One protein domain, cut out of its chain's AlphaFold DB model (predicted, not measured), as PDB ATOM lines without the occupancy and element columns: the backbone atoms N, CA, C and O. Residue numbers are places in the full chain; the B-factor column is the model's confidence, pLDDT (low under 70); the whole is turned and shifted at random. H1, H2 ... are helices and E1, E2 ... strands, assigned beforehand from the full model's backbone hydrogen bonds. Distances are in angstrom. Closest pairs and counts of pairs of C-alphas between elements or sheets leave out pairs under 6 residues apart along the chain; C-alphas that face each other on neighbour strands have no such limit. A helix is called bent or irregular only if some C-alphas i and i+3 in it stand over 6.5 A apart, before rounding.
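This is residues 2 to 99 and 152 to 185 of the 275 residues of the protein "DNA-protecting protein DprA" of Phycisphaerae bacterium (UniProt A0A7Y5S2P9). A small sheet of three parallel strands, E1, E2 and E3, is the core, with H2 and H3 over one face and H4 over the other. H1 packs beside H2, and at one end of the elongated body H5, H6 and H7 extend it, H7 lying alongside H1. The printed part has 132 residues, with seven named helices and four named strands in the order H1 E1 H2 E2 H3 E3 H4 E4 H5 H6 H7; the class is mostly helix and the sheet's order is E1 E2 E3. It is compact, with a radius of gyration of the C-alphas of 15.2 A, and spans 46 by 27 by 22 A.

H1, residues 2 to 12, is the hub and only grazes the sheet of E1, residues 17 to 19, E2, 40 to 43, and E3, 68 to 70. E1 and E2 are parallel, with N 43 and O 19 within hydrogen-bond range at 2.8 A; E2 and E3 are parallel, with N 70 and O 42 at 2.8 A. H2, residues 25 to 35, touches H1, the C-alphas of Glu 8 and Gly 32 being closest at 4.3 A. H3, residues 54 to 66, touches H2, closest at the C-alphas of Val 34 and His 66, 6.5 A. E1, H2, E2 and E2, H3, E3 are strand-helix-strand units, parallel neighbour strands joined through a helix, with right-handed crossovers. H4, residues 83 to 94, makes three layers, helices on both faces of the sheet, with H2 and H3 on the opposite face; its height over the sheet is 6.2 A. E4, residues 97 to 99, pairs with no named strand. H5, residues 153 to 159, only just touches H1, with 3 pairs of C-alphas within 8 A, closest Leu 9 and Leu 153 at 6.7 A. H6, residues 162 to 169, touches H5 only at the corner, closest at the C-alphas of Leu 157 and Gly 164, 4.6 A. H7, residues 175 to 185, touches H1 at a shallow tilt of 11 degrees, opposite ways, closest at the C-alphas of Leu 9 and Ala 180, 6.4 A. Every O i to N i+4 pair is within hydrogen-bond range in H1, H2, H5, H6 and H7, against 6 of 9 in H3 and 5 of 8 in H4.

H1 begins at C-alpha 2, (-16.273, -32.307, 48.244), and is 15.2 A long; H2 is 15.3 A, H3 19.3 A, H4 17.4 A and H7 14.5 A. H3 is irregular, C-alphas 55 and 58 being 7.7 A apart. H7 ends at C-alpha 185, (-13.019, -36.485, 58.824).

The C-alphas of Ala 78 and Gly 174 are farthest apart, 45.8 A. Residues 100 to 151 are not printed, and C-alphas 99 and 152 are 11.4 A apart. The link from E3 to H4 is long, 12 residues. Residues 168 to 185 have pLDDT under 70.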
ATOM      1  N   GLN A   2     -17.719 -32.259  48.538       92.75
ATOM      2  CA  GLN A   2     -16.273 -32.307  48.244       92.75
ATOM      3  C   GLN A   2     -15.666 -30.951  47.855       92.75
ATOM      4  O   GLN A   2     -14.590 -30.605  48.325       92.75
ATOM      5  N   ALA A   3     -16.370 -30.143  47.057       95.69
ATOM      6  CA  ALA A   3     -15.889 -28.815  46.672       95.69
ATOM      7  C   ALA A   3     -15.643 -27.898  47.877       95.69
ATOM      8  O   ALA A   3     -14.622 -27.219  47.929       95.69
ATOM      9  N   ARG A   4     -16.546 -27.928  48.865       96.88
ATOM     10  CA  ARG A   4     -16.402 -27.164  50.108       96.88
ATOM     11  C   ARG A   4     -15.214 -27.669  50.917       96.88
ATOM     12  O   ARG A   4     -14.354 -26.870  51.259       96.88
ATOM     13  N   ARG A   5     -15.123 -28.989  51.111       95.75
ATOM     14  CA  ARG A   5     -14.004 -29.641  51.810       95.75
ATOM     15  C   ARG A   5     -12.650 -29.258  51.206       95.75
ATOM     16  O   ARG A   5     -11.756 -28.849  51.933       95.75
ATOM     17  N   PHE A   6     -12.490 -29.344  49.884       96.75
ATOM     18  CA  PHE A   6     -11.247 -28.917  49.229       96.75
ATOM     19  C   PHE A   6     -10.999 -27.411  49.362       96.75
ATOM     20  O   PHE A   6      -9.854 -27.012  49.544       96.75
ATOM     21  N   GLY A   7     -12.050 -26.586  49.310       96.75
ATOM     22  CA  GLY A   7     -11.958 -25.150  49.568       96.75
ATOM     23  C   GLY A   7     -11.401 -24.833  50.958       96.75
ATOM     24  O   GLY A   7     -10.460 -24.052  51.066       96.75
ATOM     25  N   GLU A   8     -11.929 -25.486  51.997       96.06
ATOM     26  CA  GLU A   8     -11.469 -25.363  53.391       96.06
ATOM     27  C   GLU A   8     -10.011 -25.813  53.534       96.06
ATOM     28  O   GLU A   8      -9.172 -25.077  54.052       96.06
ATOM     29  N   LEU A   9      -9.689 -27.003  53.019       94.62
ATOM     30  CA  LEU A   9      -8.358 -27.599  53.129       94.62
ATOM     31  C   LEU A   9      -7.287 -26.754  52.427       94.62
ATOM     32  O   LEU A   9      -6.273 -26.421  53.040       94.62
ATOM     33  N   LEU A  10      -7.517 -26.349  51.175       93.94
ATOM     34  CA  LEU A  10      -6.564 -25.529  50.418       93.94
ATOM     35  C   LEU A  10      -6.361 -24.154  51.063       93.94
ATOM     36  O   LEU A  10      -5.230 -23.682  51.172       93.94
ATOM     37  N   ALA A  11      -7.441 -23.525  51.525       94.50
ATOM     38  CA  ALA A  11      -7.366 -22.235  52.194       94.50
ATOM     39  C   ALA A  11      -6.635 -22.316  53.543       94.50
ATOM     40  O   ALA A  11      -5.843 -21.429  53.859       94.50
ATOM     41  N   SER A  12      -6.830 -23.401  54.301       90.88
ATOM     42  CA  SER A  12      -6.175 -23.611  55.601       90.88
ATOM     43  C   SER A  12      -4.650 -23.731  55.511       90.88
ATOM     44  O   SER A  12      -3.952 -23.370  56.454       90.88
ATOM     45  N   VAL A  13      -4.126 -24.182  54.365       89.38
ATOM     46  CA  VAL A  13      -2.680 -24.267  54.103       89.38
ATOM     47  C   VAL A  13      -2.142 -23.055  53.329       89.38
ATOM     48  O   VAL A  13      -1.011 -23.067  52.849       89.38
ATOM     49  N   GLY A  14      -2.945 -21.993  53.203       89.50
ATOM     50  CA  GLY A  14      -2.519 -20.700  52.669       89.50
ATOM     51  C   GLY A  14      -2.743 -20.492  51.169       89.50
ATOM     52  O   GLY A  14      -2.329 -19.455  50.641       89.50
ATOM     53  N   PHE A  15      -3.411 -21.408  50.456       93.50
ATOM     54  CA  PHE A  15      -3.790 -21.138  49.067       93.50
ATOM     55  C   PHE A  15      -4.948 -20.151  48.984       93.50
ATOM     56  O   PHE A  15      -5.889 -20.161  49.773       93.50
ATOM     57  N   THR A  16      -4.910 -19.324  47.942       96.19
ATOM     58  CA  THR A  16      -6.074 -18.539  47.536       96.19
ATOM     59  C   THR A  16      -6.956 -19.372  46.614       96.19
ATOM     60  O   THR A  16      -6.502 -19.813  45.559       96.19
ATOM     61  N   VAL A  17      -8.228 -19.545  46.973       97.75
ATOM     62  CA  VAL A  17      -9.194 -20.267  46.133       97.75
ATOM     63  C   VAL A  17      -9.789 -19.317  45.100       97.75
ATOM     64  O   VAL A  17     -10.493 -18.367  45.447       97.75
ATOM     65  N   ILE A  18      -9.529 -19.574  43.820       98.06
ATOM     66  CA  ILE A  18     -10.057 -18.780  42.705       98.06
ATOM     67  C   ILE A  18     -11.203 -19.546  42.053       98.06
ATOM     68  O   ILE A  18     -11.036 -20.693  41.643       98.06
ATOM     69  N   SER A  19     -12.371 -18.918  41.943       97.06
ATOM     70  CA  SER A  19     -13.519 -19.527  41.273       97.06
ATOM     71  C   SER A  19     -14.451 -18.476  40.674       97.06
ATOM     72  O   SER A  19     -14.131 -17.290  40.622       97.06
ATOM     73  N   GLY A  20     -15.583 -18.918  40.138       95.12
ATOM     74  CA  GLY A  20     -16.457 -18.109  39.313       95.12
ATOM     75  C   GLY A  20     -17.666 -17.476  39.991       95.12
ATOM     76  O   GLY A  20     -18.426 -16.790  39.305       95.12
ATOM     77  N   LEU A  21     -17.899 -17.736  41.277       94.19
ATOM     78  CA  LEU A  21     -19.140 -17.382  41.974       94.19
ATOM     79  C   LEU A  21     -20.406 -18.007  41.352       94.19
ATOM     80  O   LEU A  21     -21.518 -17.597  41.670       94.19
ATOM     81  N   ALA A  22     -20.282 -19.003  40.467       92.56
ATOM     82  CA  ALA A  22     -21.442 -19.684  39.898       92.56
ATOM     83  C   ALA A  22     -22.173 -20.535  40.955       92.56
ATOM     84  O   ALA A  22     -21.677 -20.789  42.053       92.56
ATOM     85  N   ARG A  23     -23.376 -21.009  40.619       92.12
ATOM     86  CA  ARG A  23     -24.093 -21.972  41.467       92.12
ATOM     87  C   ARG A  23     -23.330 -23.302  41.528       92.12
ATOM     88  O   ARG A  23     -22.720 -23.713  40.543       92.12
ATOM     89  N   GLY A  24     -23.433 -24.002  42.656       93.44
ATOM     90  CA  GLY A  24     -22.841 -25.330  42.830       93.44
ATOM     91  C   GLY A  24     -21.369 -25.277  43.237       93.44
ATOM     92  O   GLY A  24     -21.034 -24.626  44.223       93.44
ATOM     93  N   ILE A  25     -20.511 -26.004  42.511       95.25
ATOM     94  CA  ILE A  25     -19.100 -26.255  42.867       95.25
ATOM     95  C   ILE A  25     -18.336 -24.963  43.170       95.25
ATOM     96  O   ILE A  25     -17.657 -24.905  44.193       95.25
ATOM     97  N   ASP A  26     -18.502 -23.931  42.340       95.94
ATOM     98  CA  ASP A  26     -17.859 -22.629  42.533       95.94
ATOM     99  C   ASP A  26     -18.211 -22.030  43.902       95.94
ATOM    100  O   ASP A  26     -17.323 -21.780  44.717       95.94
ATOM    101  N   ALA A  27     -19.506 -21.865  44.190       96.12
ATOM    102  CA  ALA A  27     -19.969 -21.321  45.463       96.12
ATOM    103  C   ALA A  27     -19.519 -22.168  46.658       96.12
ATOM    104  O   ALA A  27     -19.049 -21.618  47.649       96.12
ATOM    105  N   PHE A  28     -19.612 -23.501  46.571       97.25
ATOM    106  CA  PHE A  28     -19.199 -24.381  47.667       97.25
ATOM    107  C   PHE A  28     -17.703 -24.280  47.968       97.25
ATOM    108  O   PHE A  28     -17.335 -24.191  49.137       97.25
ATOM    109  N   ALA A  29     -16.848 -24.256  46.943       97.44
ATOM    110  CA  ALA A  29     -15.406 -24.108  47.127       97.44
ATOM    111  C   ALA A  29     -15.042 -22.754  47.748       97.44
ATOM    112  O   ALA A  29     -14.209 -22.684  48.650       97.44
ATOM    113  N   GLN A  30     -15.698 -21.680  47.304       97.50
ATOM    114  CA  GLN A  30     -15.462 -20.339  47.838       97.50
ATOM    115  C   GLN A  30     -15.995 -20.172  49.264       97.50
ATOM    116  O   GLN A  30     -15.320 -19.559  50.084       97.50
ATOM    117  N   HIS A  31     -17.150 -20.763  49.584       96.69
ATOM    118  CA  HIS A  31     -17.639 -20.837  50.960       96.69
ATOM    119  C   HIS A  31     -16.625 -21.518  51.868       96.69
ATOM    120  O   HIS A  31     -16.225 -20.931  52.865       96.69
ATOM    121  N   GLY A  32     -16.153 -22.705  51.479       96.31
ATOM    122  CA  GLY A  32     -15.170 -23.439  52.266       96.31
ATOM    123  C   GLY A  32     -13.902 -22.626  52.538       96.31
ATOM    124  O   GLY A  32     -13.412 -22.584  53.660       96.31
ATOM    125  N   ALA A  33     -13.414 -21.904  51.529       96.88
ATOM    126  CA  ALA A  33     -12.227 -21.071  51.677       96.88
ATOM    127  C   ALA A  33     -12.417 -19.902  52.659       96.88
ATOM    128  O   ALA A  33     -11.522 -19.598  53.446       96.88
ATOM    129  N   VAL A  34     -13.571 -19.234  52.597       96.31
ATOM    130  CA  VAL A  34     -13.848 -18.046  53.414       96.31
ATOM    131  C   VAL A  34     -14.272 -18.419  54.836       96.31
ATOM    132  O   VAL A  34     -13.909 -17.723  55.780       96.31
ATOM    133  N   ASP A  35     -14.976 -19.536  55.020       94.25
ATOM    134  CA  ASP A  35     -15.449 -19.982  56.336       94.25
ATOM    135  C   ASP A  35     -14.289 -20.341  57.289       94.25
ATOM    136  O   ASP A  35     -14.436 -20.221  58.504       94.25
ATOM    137  N   VAL A  36     -13.117 -20.712  56.758       94.19
ATOM    138  CA  VAL A  36     -11.881 -20.926  57.544       94.19
ATOM    139  C   VAL A  36     -11.019 -19.664  57.685       94.19
ATOM    140  O   VAL A  36      -9.885 -19.735  58.151       94.19
ATOM    141  N   GLY A  37     -11.529 -18.503  57.264       93.00
ATOM    142  CA  GLY A  37     -10.807 -17.231  57.292       93.00
ATOM    143  C   GLY A  37      -9.719 -17.094  56.225       93.00
ATOM    144  O   GLY A  37      -8.930 -16.150  56.277       93.00
ATOM    145  N   GLY A  38      -9.660 -18.012  55.256       94.25
ATOM    146  CA  GLY A  38      -8.712 -17.948  54.152       94.25
ATOM    147  C   GLY A  38      -9.111 -16.937  53.078       94.25
ATOM    148  O   GLY A  38     -10.081 -16.190  53.207       94.25
ATOM    149  N   ARG A  39      -8.341 -16.910  51.984       95.69
ATOM    150  CA  ARG A  39      -8.525 -15.957  50.882       95.69
ATOM    151  C   ARG A  39      -9.213 -16.609  49.689       95.69
ATOM    152  O   ARG A  39      -8.817 -17.687  49.245       95.69
ATOM    153  N   SER A  40     -10.183 -15.917  49.091       97.81
ATOM    154  CA  SER A  40     -10.803 -16.361  47.838       97.81
ATOM    155  C   SER A  40     -11.082 -15.212  46.869       97.81
ATOM    156  O   SER A  40     -11.421 -14.103  47.272       97.81
ATOM    157  N   ILE A  41     -10.907 -15.473  45.571       98.06
ATOM    158  CA  ILE A  41     -11.132 -14.502  44.495       98.06
ATOM    159  C   ILE A  41     -12.248 -15.014  43.583       98.06
ATOM    160  O   ILE A  41     -12.158 -16.119  43.045       98.06
ATOM    161  N   ALA A  42     -13.281 -14.195  43.381       97.31
ATOM    162  CA  ALA A  42     -14.332 -14.454  42.403       97.31
ATOM    163  C   ALA A  42     -14.016 -13.765  41.079       97.31
ATOM    164  O   ALA A  42     -13.945 -12.541  41.010       97.31
ATOM    165  N   VAL A  43     -13.896 -14.535  40.005       97.06
ATOM    166  CA  VAL A  43     -13.833 -13.984  38.654       97.06
ATOM    167  C   VAL A  43     -15.233 -14.056  38.047       97.06
ATOM    168  O   VAL A  43     -15.795 -15.139  37.905       97.06
ATOM    169  N   ILE A  44     -15.827 -12.923  37.684       95.06
ATOM    170  CA  ILE A  44     -17.231 -12.849  37.253       95.06
ATOM    171  C   ILE A  44     -17.367 -12.602  35.745       95.06
ATOM    172  O   ILE A  44     -16.513 -11.988  35.112       95.06
ATOM    173  N   GLY A  45     -18.454 -13.113  35.156       93.06
ATOM    174  CA  GLY A  45     -18.788 -12.955  33.728       93.06
ATOM    175  C   GLY A  45     -19.668 -11.735  33.413       93.06
ATOM    176  O   GLY A  45     -20.237 -11.642  32.323       93.06
ATOM    177  N   SER A  46     -19.829 -10.824  34.368       93.06
ATOM    178  CA  SER A  46     -20.624  -9.594  34.279       93.06
ATOM    179  C   SER A  46     -19.795  -8.390  34.735       93.06
ATOM    180  O   SER A  46     -18.653  -8.537  35.171       93.06
ATOM    181  N   GLY A  47     -20.350  -7.186  34.618       93.50
ATOM    182  CA  GLY A  47     -19.792  -6.010  35.277       93.50
ATOM    183  C   GLY A  47     -19.882  -6.120  36.804       93.50
ATOM    184  O   GLY A  47     -20.696  -6.873  37.334       93.50
ATOM    185  N   LEU A  48     -19.057  -5.348  37.514       93.56
ATOM    186  CA  LEU A  48     -19.007  -5.343  38.983       93.56
ATOM    187  C   LEU A  48     -20.217  -4.650  39.641       93.56
ATOM    188  O   LEU A  48     -20.349  -4.698  40.860       93.56
ATOM    189  N   SER A  49     -21.093  -3.990  38.872       91.88
ATOM    190  CA  SER A  49     -22.263  -3.293  39.427       91.88
ATOM    191  C   SER A  49     -23.386  -4.220  39.890       91.88
ATOM    192  O   SER A  49     -24.232  -3.792  40.668       91.88
ATOM    193  N   GLU A  50     -23.442  -5.450  39.378       85.25
ATOM    194  CA  GLU A  50     -24.521  -6.399  39.654       85.25
ATOM    195  C   GLU A  50     -23.945  -7.795  39.906       85.25
ATOM    196  O   GLU A  50     -23.146  -8.308  39.119       85.25
ATOM    197  N   ILE A  51     -24.364  -8.411  41.013       89.12
ATOM    198  CA  ILE A  51     -23.969  -9.777  41.357       89.12
ATOM    199  C   ILE A  51     -24.854 -10.754  40.611       89.12
ATOM    200  O   ILE A  51     -26.080 -10.676  40.663       89.12
ATOM    201  N   TYR A  52     -24.211 -11.740  40.002       90.00
ATOM    202  CA  TYR A  52     -24.882 -12.897  39.451       90.00
ATOM    203  C   TYR A  52     -24.116 -14.168  39.825       90.00
ATOM    204  O   TYR A  52     -22.899 -14.214  39.633       90.00
ATOM    205  N   PRO A  53     -24.807 -15.214  40.304       93.06
ATOM    206  CA  PRO A  53     -26.251 -15.297  40.509       93.06
ATOM    207  C   PRO A  53     -26.686 -14.576  41.811       93.06
ATOM    208  O   PRO A  53     -25.897 -14.505  42.755       93.06
ATOM    209  N   PRO A  54     -27.916 -14.034  41.893       92.75
ATOM    210  CA  PRO A  54     -28.348 -13.212  43.029       92.75
ATOM    211  C   PRO A  54     -28.409 -13.990  44.348       92.75
ATOM    212  O   PRO A  54     -28.205 -13.410  45.412       92.75
ATOM    213  N   GLU A  55     -28.623 -15.309  44.297       94.94
ATOM    214  CA  GLU A  55     -28.656 -16.152  45.498       94.94
ATOM    215  C   GLU A  55     -27.293 -16.205  46.208       94.94
ATOM    216  O   GLU A  55     -27.231 -16.405  47.417       94.94
ATOM    217  N   ASN A  56     -26.201 -15.944  45.483       95.38
ATOM    218  CA  ASN A  56     -24.852 -15.906  46.040       95.38
ATOM    219  C   ASN A  56     -24.478 -14.527  46.616       95.38
ATOM    220  O   ASN A  56     -23.310 -14.317  46.924       95.38
ATOM    221  N   ARG A  57     -25.427 -13.588  46.795       94.19
ATOM    222  CA  ARG A  57     -25.172 -12.243  47.356       94.19
ATOM    223  C   ARG A  57     -24.349 -12.293  48.644       94.19
ATOM    224  O   ARG A  57     -23.318 -11.639  48.727       94.19
ATOM    225  N   ALA A  58     -24.776 -13.107  49.609       94.88
ATOM    226  CA  ALA A  58     -24.115 -13.206  50.907       94.88
ATOM    227  C   ALA A  58     -22.670 -13.723  50.793       94.88
ATOM    228  O   ALA A  58     -21.773 -13.212  51.456       94.88
ATOM    229  N   LEU A  59     -22.427 -14.710  49.922       95.75
ATOM    230  CA  LEU A  59     -21.073 -15.184  49.620       95.75
ATOM    231  C   LEU A  59     -20.244 -14.090  48.945       95.75
ATOM    232  O   LEU A  59     -19.081 -13.896  49.278       95.75
ATOM    233  N   ALA A  60     -20.841 -13.377  47.995       94.38
ATOM    234  CA  ALA A  60     -20.182 -12.316  47.259       94.38
ATOM    235  C   ALA A  60     -19.693 -11.209  48.209       94.38
ATOM    236  O   ALA A  60     -18.547 -10.778  48.097       94.38
ATOM    237  N   ASP A  61     -20.528 -10.804  49.168       93.81
ATOM    238  CA  ASP A  61     -20.175  -9.804  50.180       93.81
ATOM    239  C   ASP A  61     -19.042 -10.317  51.092       93.81
ATOM    240  O   ASP A  61     -18.029  -9.637  51.246       93.81
ATOM    241  N   LYS A  62     -19.123 -11.569  51.572       94.69
ATOM    242  CA  LYS A  62     -18.031 -12.219  52.327       94.69
ATOM    243  C   LYS A  62     -16.707 -12.268  51.550       94.69
ATOM    244  O   LYS A  62     -15.631 -12.088  52.116       94.69
ATOM    245  N   LEU A  63     -16.755 -12.493  50.237       95.19
ATOM    246  CA  LEU A  63     -15.557 -12.518  49.394       95.19
ATOM    247  C   LEU A  63     -14.856 -11.159  49.302       95.19
ATOM    248  O   LEU A  63     -13.655 -11.130  49.045       95.19
ATOM    249  N   LEU A  64     -15.564 -10.044  49.500       93.62
ATOM    250  CA  LEU A  64     -14.944  -8.715  49.538       93.62
ATOM    251  C   LEU A  64     -14.185  -8.468  50.846       93.62
ATOM    252  O   LEU A  64     -13.218  -7.713  50.847       93.62
ATOM    253  N   GLU A  65     -14.585  -9.122  51.935       94.62
ATOM    254  CA  GLU A  65     -13.885  -9.052  53.223       94.62
ATOM    255  C   GLU A  65     -12.598  -9.889  53.210       94.62
ATOM    256  O   GLU A  65     -11.577  -9.482  53.761       94.62
ATOM    257  N   HIS A  66     -12.633 -11.039  52.532       93.31
ATOM    258  CA  HIS A  66     -11.549 -12.024  52.540       93.31
ATOM    259  C   HIS A  66     -10.699 -12.050  51.266       93.31
ATOM    260  O   HIS A  66      -9.696 -12.759  51.204       93.31
ATOM    261  N   GLY A  67     -11.068 -11.312  50.222       95.44
ATOM    262  CA  GLY A  67     -10.382 -11.383  48.940       95.44
ATOM    263  C   GLY A  67     -10.814 -10.312  47.952       95.44
ATOM    264  O   GLY A  67     -10.592  -9.129  48.192       95.44
ATOM    265  N   ALA A  68     -11.293 -10.718  46.775       95.75
ATOM    266  CA  ALA A  68     -11.631  -9.769  45.717       95.75
ATOM    267  C   ALA A  68     -12.620 -10.337  44.703       95.75
ATOM    268  O   ALA A  68     -12.712 -11.551  44.498       95.75
ATOM    269  N   TRP A  69     -13.290  -9.434  43.991       95.62
ATOM    270  CA  TRP A  69     -13.925  -9.757  42.720       95.62
ATOM    271  C   TRP A  69     -13.110  -9.199  41.564       95.62
ATOM    272  O   TRP A  69     -12.548  -8.107  41.640       95.62
ATOM    273  N   VAL A  70     -13.086  -9.948  40.473       96.44
ATOM    274  CA  VAL A  70     -12.355  -9.615  39.258       96.44
ATOM    275  C   VAL A  70     -13.308  -9.728  38.079       96.44
ATOM    276  O   VAL A  70     -13.976 -10.742  37.892       96.44
ATOM    277  N   SER A  71     -13.352  -8.683  37.260       95.75
ATOM    278  CA  SER A  71     -14.045  -8.690  35.976       95.75
ATOM    279  C   SER A  71     -13.192  -7.976  34.942       95.75
ATOM    280  O   SER A  71     -12.569  -6.962  35.245       95.75
ATOM    281  N   GLU A  72     -13.186  -8.499  33.719       96.19
ATOM    282  CA  GLU A  72     -12.586  -7.819  32.568       96.19
ATOM    283  C   GLU A  72     -13.569  -6.917  31.813       96.19
ATOM    284  O   GLU A  72     -13.198  -6.241  30.856       96.19
ATOM    285  N   LEU A  73     -14.841  -6.935  32.210       95.38
ATOM    286  CA  LEU A  73     -15.913  -6.241  31.511       95.38
ATOM    287  C   LEU A  73     -16.153  -4.852  32.121       95.38
ATOM    288  O   LEU A  73     -15.954  -4.661  33.324       95.38
ATOM    289  N   PRO A  74     -16.661  -3.882  31.334       96.12
ATOM    290  CA  PRO A  74     -17.078  -2.587  31.862       96.12
ATOM    291  C   PRO A  74     -18.033  -2.733  33.052       96.12
ATOM    292  O   PRO A  74     -18.889  -3.621  33.055       96.12
ATOM    293  N   ILE A  75     -17.928  -1.822  34.025       94.81
ATOM    294  CA  ILE A  75     -18.570  -1.930  35.347       94.81
ATOM    295  C   ILE A  75     -20.081  -2.222  35.309       94.81
ATOM    296  O   ILE A  75     -20.563  -2.940  36.175       94.81
ATOM    297  N   ARG A  76     -20.808  -1.732  34.293       94.88
ATOM    298  CA  ARG A  76     -22.268  -1.900  34.115       94.88
ATOM    299  C   ARG A  76     -22.667  -2.977  33.100       94.88
ATOM    300  O   ARG A  76     -23.783  -2.961  32.585       94.88
ATOM    301  N   THR A  77     -21.755  -3.872  32.732       93.69
ATOM    302  CA  THR A  77     -22.044  -4.902  31.729       93.69
ATOM    303  C   THR A  77     -23.048  -5.915  32.277       93.69
ATOM    304  O   THR A  77     -22.770  -6.587  33.266       93.69
ATOM    305  N   ALA A  78     -24.194  -6.050  31.606       92.25
ATOM    306  CA  ALA A  78     -25.223  -7.014  31.982       92.25
ATOM    307  C   ALA A  78     -24.743  -8.470  31.852       92.25
ATOM    308  O   ALA A  78     -23.850  -8.791  31.058       92.25
ATOM    309  N   VAL A  79     -25.392  -9.361  32.599       91.69
ATOM    310  CA  VAL A  79     -25.140 -10.804  32.568       91.69
ATOM    311  C   VAL A  79     -25.471 -11.367  31.185       91.69
ATOM    312  O   VAL A  79     -26.594 -11.241  30.698       91.69
ATOM    313  N   ARG A  80     -24.497 -12.018  30.539       91.38
ATOM    314  CA  ARG A  80     -24.692 -12.699  29.251       91.38
ATOM    315  C   ARG A  80     -24.049 -14.074  29.278       91.38
ATOM    316  O   ARG A  80     -22.882 -14.203  29.634       91.38
ATOM    317  N   ALA A  81     -24.788 -15.087  28.825       88.00
ATOM    318  CA  ALA A  81     -24.330 -16.477  28.831       88.00
ATOM    319  C   ALA A  81     -22.983 -16.677  28.106       88.00
ATOM    320  O   ALA A  81     -22.135 -17.436  28.568       88.00
ATOM    321  N   GLY A  82     -22.756 -15.944  27.010       89.50
ATOM    322  CA  GLY A  82     -21.507 -16.001  26.245       89.50
ATOM    323  C   GLY A  82     -20.265 -15.508  26.999       89.50
ATOM    324  O   GLY A  82     -19.152 -15.865  26.622       89.50
ATOM    325  N   ASN A  83     -20.430 -14.747  28.085       91.75
ATOM    326  CA  ASN A  83     -19.304 -14.217  28.851       91.75
ATOM    327  C   ASN A  83     -18.725 -15.239  29.840       91.75
ATOM    328  O   ASN A  83     -17.550 -15.144  30.192       91.75
ATOM    329  N   PHE A  84     -19.512 -16.222  30.300       90.19
ATOM    330  CA  PHE A  84     -19.035 -17.177  31.309       90.19
ATOM    331  C   PHE A  84     -17.893 -18.069  30.794       90.19
ATOM    332  O   PHE A  84     -16.889 -18.182  31.498       90.19
ATOM    333  N   PRO A  85     -17.951 -18.642  29.571       91.94
ATOM    334  CA  PRO A  85     -16.815 -19.379  29.024       91.94
ATOM    335  C   PRO A  85     -15.586 -18.494  28.794       91.94
ATOM    336  O   PRO A  85     -14.468 -18.933  29.052       91.94
ATOM    337  N   ALA A  86     -15.784 -17.247  28.349       92.38
ATOM    338  CA  ALA A  86     -14.692 -16.305  28.108       92.38
ATOM    339  C   ALA A  86     -13.930 -15.984  29.401       92.38
ATOM    340  O   ALA A  86     -12.702 -16.002  29.410       92.38
ATOM    341  N   ARG A  87     -14.650 -15.791  30.510       95.62
ATOM    342  CA  ARG A  87     -14.061 -15.537  31.826       95.62
ATOM    343  C   ARG A  87     -13.235 -16.714  32.360       95.62
ATOM    344  O   ARG A  87     -12.280 -16.495  33.104       95.62
ATOM    345  N   ASN A  88     -13.562 -17.961  32.013       95.81
ATOM    346  CA  ASN A  88     -12.879 -19.140  32.571       95.81
ATOM    347  C   ASN A  88     -11.377 -19.175  32.270       95.81
ATOM    348  O   ASN A  88     -10.612 -19.733  33.057       95.81
ATOM    349  N   ARG A  89     -10.933 -18.516  31.196       96.94
ATOM    350  CA  ARG A  89      -9.504 -18.358  30.910       96.94
ATOM    351  C   ARG A  89      -8.781 -17.537  31.981       96.94
ATOM    352  O   ARG A  89      -7.636 -17.814  32.292       96.94
ATOM    353  N   ILE A  90      -9.442 -16.549  32.582       97.44
ATOM    354  CA  ILE A  90      -8.841 -15.727  33.638       97.44
ATOM    355  C   ILE A  90      -8.659 -16.576  34.898       97.44
ATOM    356  O   ILE A  90      -7.591 -16.540  35.498       97.44
ATOM    357  N   ILE A  91      -9.654 -17.404  35.243       97.69
ATOM    358  CA  ILE A  91      -9.548 -18.353  36.363       97.69
ATOM    359  C   ILE A  91      -8.359 -19.288  36.153       97.69
ATOM    360  O   ILE A  91      -7.509 -19.395  37.028       97.69
ATOM    361  N   ALA A  92      -8.267 -19.929  34.985       97.44
ATOM    362  CA  ALA A  92      -7.145 -20.809  34.676       97.44
ATOM    363  C   ALA A  92      -5.800 -20.061  34.690       97.44
ATOM    364  O   ALA A  92      -4.821 -20.556  35.235       97.44
ATOM    365  N   GLY A  93      -5.748 -18.850  34.130       96.81
ATOM    366  CA  GLY A  93      -4.525 -18.056  34.028       96.81
ATOM    367  C   GLY A  93      -3.986 -17.568  35.374       96.81
ATOM    368  O   GLY A  93      -2.768 -17.530  35.556       96.81
ATOM    369  N   MET A  94      -4.874 -17.225  36.314       96.44
ATOM    370  CA  MET A  94      -4.509 -16.768  37.661       96.44
ATOM    371  C   MET A  94      -4.114 -17.910  38.608       96.44
ATOM    372  O   MET A  94      -3.477 -17.655  39.629       96.44
ATOM    373  N   SER A  95      -4.492 -19.147  38.292       96.56
ATOM    374  CA  SER A  95      -4.264 -20.306  39.154       96.56
ATOM    375  C   SER A  95      -2.923 -20.990  38.883       96.56
ATOM    376  O   SER A  95      -2.413 -20.978  37.765       96.56
ATOM    377  N   LEU A  96      -2.372 -21.639  39.911       95.00
ATOM    378  CA  LEU A  96      -1.240 -22.570  39.772       95.00
ATOM    379  C   LEU A  96      -1.692 -23.920  39.199       95.00
ATOM    380  O   LEU A  96      -0.986 -24.533  38.403       95.00
ATOM    381  N   GLY A  97      -2.902 -24.338  39.570       96.25
ATOM    382  CA  GLY A  97      -3.582 -25.497  39.019       96.25
ATOM    383  C   GLY A  97      -5.096 -25.394  39.189       96.25
ATOM    384  O   GLY A  97      -5.593 -24.562  39.950       96.25
ATOM    385  N   VAL A  98      -5.837 -26.215  38.451       97.88
ATOM    386  CA  VAL A  98      -7.304 -26.242  38.454       97.88
ATOM    387  C   VAL A  98      -7.789 -27.598  38.944       97.88
ATOM    388  O   VAL A  98      -7.486 -28.619  38.335       97.88
ATOM    389  N   LEU A  99      -8.582 -27.598  40.018       97.88
ATOM    390  CA  LEU A  99      -9.236 -28.790  40.554       97.88
ATOM    391  C   LEU A  99     -10.678 -28.894  40.049       97.88
ATOM    392  O   LEU A  99     -11.529 -28.067  40.376       97.88
ATOM    393  N   CYS A 152      -7.189 -36.533  48.084       92.38
ATOM    394  CA  CYS A 152      -6.884 -35.750  49.274       92.38
ATOM    395  C   CYS A 152      -6.064 -34.491  48.946       92.38
ATOM    396  O   CYS A 152      -5.727 -34.221  47.793       92.38
ATOM    397  N   LEU A 153      -5.803 -33.668  49.964       91.62
ATOM    398  CA  LEU A 153      -5.059 -32.417  49.802       91.62
ATOM    399  C   LEU A 153      -3.604 -32.689  49.395       91.62
ATOM    400  O   LEU A 153      -3.041 -31.971  48.574       91.62
ATOM    401  N   GLU A 154      -3.014 -33.735  49.961       90.69
ATOM    402  CA  GLU A 154      -1.616 -34.119  49.791       90.69
ATOM    403  C   GLU A 154      -1.289 -34.421  48.326       90.69
ATOM    404  O   GLU A 154      -0.236 -33.999  47.846       90.69
ATOM    405  N   ASP A 155      -2.217 -35.053  47.598       92.94
ATOM    406  CA  ASP A 155      -2.088 -35.297  46.158       92.94
ATOM    407  C   ASP A 155      -1.870 -33.969  45.408       92.94
ATOM    408  O   ASP A 155      -0.941 -33.843  44.614       92.94
ATOM    409  N   VAL A 156      -2.658 -32.931  45.722       93.44
ATOM    410  CA  VAL A 156      -2.523 -31.600  45.099       93.44
ATOM    411  C   VAL A 156      -1.192 -30.949  45.471       93.44
ATOM    412  O   VAL A 156      -0.500 -30.407  44.610       93.44
ATOM    413  N   LEU A 157      -0.822 -30.987  46.754       90.69
ATOM    414  CA  LEU A 157       0.401 -30.347  47.247       90.69
ATOM    415  C   LEU A 157       1.660 -30.967  46.647       90.69
ATOM    416  O   LEU A 157       2.594 -30.237  46.314       90.69
ATOM    417  N   SER A 158       1.675 -32.294  46.507       87.94
ATOM    418  CA  SER A 158       2.806 -33.027  45.942       87.94
ATOM    419  C   SER A 158       3.092 -32.600  44.500       87.94
ATOM    420  O   SER A 158       4.247 -32.392  44.129       87.94
ATOM    421  N   GLU A 159       2.037 -32.357  43.724       90.81
ATOM    422  CA  GLU A 159       2.131 -31.993  42.312       90.81
ATOM    423  C   GLU A 159       2.451 -30.513  42.087       90.81
ATOM    424  O   GLU A 159       3.057 -30.151  41.082       90.81
ATOM    425  N   LEU A 160       2.118 -29.643  43.045       88.88
ATOM    426  CA  LEU A 160       2.535 -28.237  43.024       88.88
ATOM    427  C   LEU A 160       4.011 -28.036  43.431       88.88
ATOM    428  O   LEU A 160       4.494 -26.898  43.459       88.88
ATOM    429  N   GLY A 161       4.735 -29.119  43.738       85.00
ATOM    430  CA  GLY A 161       6.182 -29.135  43.936       85.00
ATOM    431  C   GLY A 161       6.659 -28.154  45.008       85.00
ATOM    432  O   GLY A 161       6.208 -28.176  46.153       85.00
ATOM    433  N   ASP A 162       7.592 -27.275  44.639       79.75
ATOM    434  CA  ASP A 162       8.218 -26.313  45.554       79.75
ATOM    435  C   ASP A 162       7.209 -25.383  46.216       79.75
ATOM    436  O   ASP A 162       7.356 -25.068  47.394       79.75
ATOM    437  N   VAL A 163       6.147 -24.994  45.506       80.75
ATOM    438  CA  VAL A 163       5.101 -24.139  46.078       80.75
ATOM    439  C   VAL A 163       4.345 -24.879  47.181       80.75
ATOM    440  O   VAL A 163       4.115 -24.311  48.248       80.75
ATOM    441  N   GLY A 164       4.027 -26.159  46.967       76.88
ATOM    442  CA  GLY A 164       3.418 -27.009  47.992       76.88
ATOM    443  C   GLY A 164       4.320 -27.172  49.221       76.88
ATOM    444  O   GLY A 164       3.855 -27.058  50.358       76.88
ATOM    445  N   ARG A 165       5.631 -27.356  49.011       75.94
ATOM    446  CA  ARG A 165       6.629 -27.459  50.095       75.94
ATOM    447  C   ARG A 165       6.806 -26.155  50.872       75.94
ATOM    448  O   ARG A 165       6.934 -26.173  52.090       75.94
ATOM    449  N   ILE A 166       6.808 -25.021  50.178       78.06
ATOM    450  CA  ILE A 166       6.942 -23.700  50.798       78.06
ATOM    451  C   ILE A 166       5.716 -23.389  51.654       78.06
ATOM    452  O   ILE A 166       5.865 -22.936  52.783       78.06
ATOM    453  N   LEU A 167       4.510 -23.664  51.158       71.94
ATOM    454  CA  LEU A 167       3.278 -23.372  51.895       71.94
ATOM    455  C   LEU A 167       3.093 -24.276  53.117       71.94
ATOM    456  O   LEU A 167       2.660 -23.809  54.165       71.94
ATOM    457  N   THR A 168       3.517 -25.536  53.028       67.19
ATOM    458  CA  THR A 168       3.574 -26.425  54.200       67.19
ATOM    459  C   THR A 168       4.667 -26.010  55.192       67.19
ATOM    460  O   THR A 168       4.447 -26.066  56.399       67.19
ATOM    461  N   GLY A 169       5.821 -25.531  54.710       59.03
ATOM    462  CA  GLY A 169       6.965 -25.138  55.544       59.03
ATOM    463  C   GLY A 169       6.905 -23.736  56.170       59.03
ATOM    464  O   GLY A 169       7.539 -23.517  57.199       59.03
ATOM    465  N   LEU A 170       6.170 -22.783  55.584       55.12
ATOM    466  CA  LEU A 170       6.100 -21.386  56.048       55.12
ATOM    467  C   LEU A 170       5.027 -21.114  57.110       55.12
ATOM    468  O   LEU A 170       4.975 -19.999  57.626       55.12
ATOM    469  N   GLY A 171       4.163 -22.074  57.446       48.16
ATOM    470  CA  GLY A 171       3.060 -21.750  58.354       48.16
ATOM    471  C   GLY A 171       2.015 -22.819  58.610       48.16
ATOM    472  O   GLY A 171       0.885 -22.460  58.926       48.16
ATOM    473  N   VAL A 172       2.356 -24.105  58.534       45.88
ATOM    474  CA  VAL A 172       1.503 -25.143  59.116       45.88
ATOM    475  C   VAL A 172       2.369 -26.050  59.979       45.88
ATOM    476  O   VAL A 172       2.763 -27.142  59.576       45.88
ATOM    477  N   SER A 173       2.649 -25.607  61.212       39.22
ATOM    478  CA  SER A 173       2.814 -26.573  62.302       39.22
ATOM    479  C   SER A 173       1.655 -27.556  62.176       39.22
ATOM    480  O   SER A 173       0.512 -27.119  62.010       39.22
ATOM    481  N   GLY A 174       1.962 -28.854  62.164       42.72
ATOM    482  CA  GLY A 174       1.061 -29.933  61.749       42.72
ATOM    483  C   GLY A 174      -0.333 -29.919  62.380       42.72
ATOM    484  O   GLY A 174      -1.223 -30.579  61.871       42.72
ATOM    485  N   ASP A 175      -0.570 -29.121  63.413       41.72
ATOM    486  CA  ASP A 175      -1.837 -28.955  64.108       41.72
ATOM    487  C   ASP A 175      -2.973 -28.375  63.246       41.72
ATOM    488  O   ASP A 175      -4.109 -28.790  63.443       41.72
ATOM    489  N   VAL A 176      -2.739 -27.483  62.266       47.44
ATOM    490  CA  VAL A 176      -3.850 -26.907  61.456       47.44
ATOM    491  C   VAL A 176      -4.253 -27.818  60.298       47.44
ATOM    492  O   VAL A 176      -5.445 -28.033  60.090       47.44
ATOM    493  N   ALA A 177      -3.290 -28.428  59.598       43.81
ATOM    494  CA  ALA A 177      -3.578 -29.460  58.597       43.81
ATOM    495  C   ALA A 177      -4.238 -30.683  59.251       43.81
ATOM    496  O   ALA A 177      -5.208 -31.210  58.716       43.81
ATOM    497  N   ASN A 178      -3.780 -31.081  60.443       42.81
ATOM    498  CA  ASN A 178      -4.347 -32.209  61.175       42.81
ATOM    499  C   ASN A 178      -5.695 -31.848  61.826       42.81
ATOM    500  O   ASN A 178      -6.592 -32.679  61.819       42.81
ATOM    501  N   ALA A 179      -5.919 -30.605  62.279       44.25
ATOM    502  CA  ALA A 179      -7.225 -30.157  62.776       44.25
ATOM    503  C   ALA A 179      -8.253 -29.913  61.660       44.25
ATOM    504  O   ALA A 179      -9.440 -30.135  61.886       44.25
ATOM    505  N   ALA A 180      -7.840 -29.460  60.472       46.53
ATOM    506  CA  ALA A 180      -8.715 -29.339  59.303       46.53
ATOM    507  C   ALA A 180      -9.018 -30.719  58.700       46.53
ATOM    508  O   ALA A 180     -10.173 -31.003  58.388       46.53
ATOM    509  N   ALA A 181      -8.028 -31.618  58.636       44.91
ATOM    510  CA  ALA A 181      -8.230 -33.017  58.263       44.91
ATOM    511  C   ALA A 181      -9.101 -33.769  59.284       44.91
ATOM    512  O   ALA A 181      -9.996 -34.500  58.872       44.91
ATOM    513  N   GLN A 182      -8.921 -33.546  60.593       41.09
ATOM    514  CA  GLN A 182      -9.772 -34.118  61.645       41.09
ATOM    515  C   GLN A 182     -11.192 -33.546  61.596       41.09
ATOM    516  O   GLN A 182     -12.138 -34.322  61.642       41.09
ATOM    517  N   ARG A 183     -11.380 -32.229  61.423       44.03
ATOM    518  CA  ARG A 183     -12.723 -31.629  61.270       44.03
ATOM    519  C   ARG A 183     -13.430 -32.094  59.997       44.03
ATOM    520  O   ARG A 183     -14.622 -32.378  60.043       44.03
ATOM    521  N   ALA A 184     -12.700 -32.243  58.891       45.34
ATOM    522  CA  ALA A 184     -13.238 -32.801  57.653       45.34
ATOM    523  C   ALA A 184     -13.539 -34.309  57.767       45.34
ATOM    524  O   ALA A 184     -14.502 -34.771  57.165       45.34
ATOM    525  N   ALA A 185     -12.758 -35.071  58.544       38.19
ATOM    526  CA  ALA A 185     -13.019 -36.485  58.824       38.19
ATOM    527  C   ALA A 185     -14.245 -36.679  59.736       38.19
ATOM    528  O   ALA A 185     -15.089 -37.521  59.450       38.19
TER     529      ALA A 185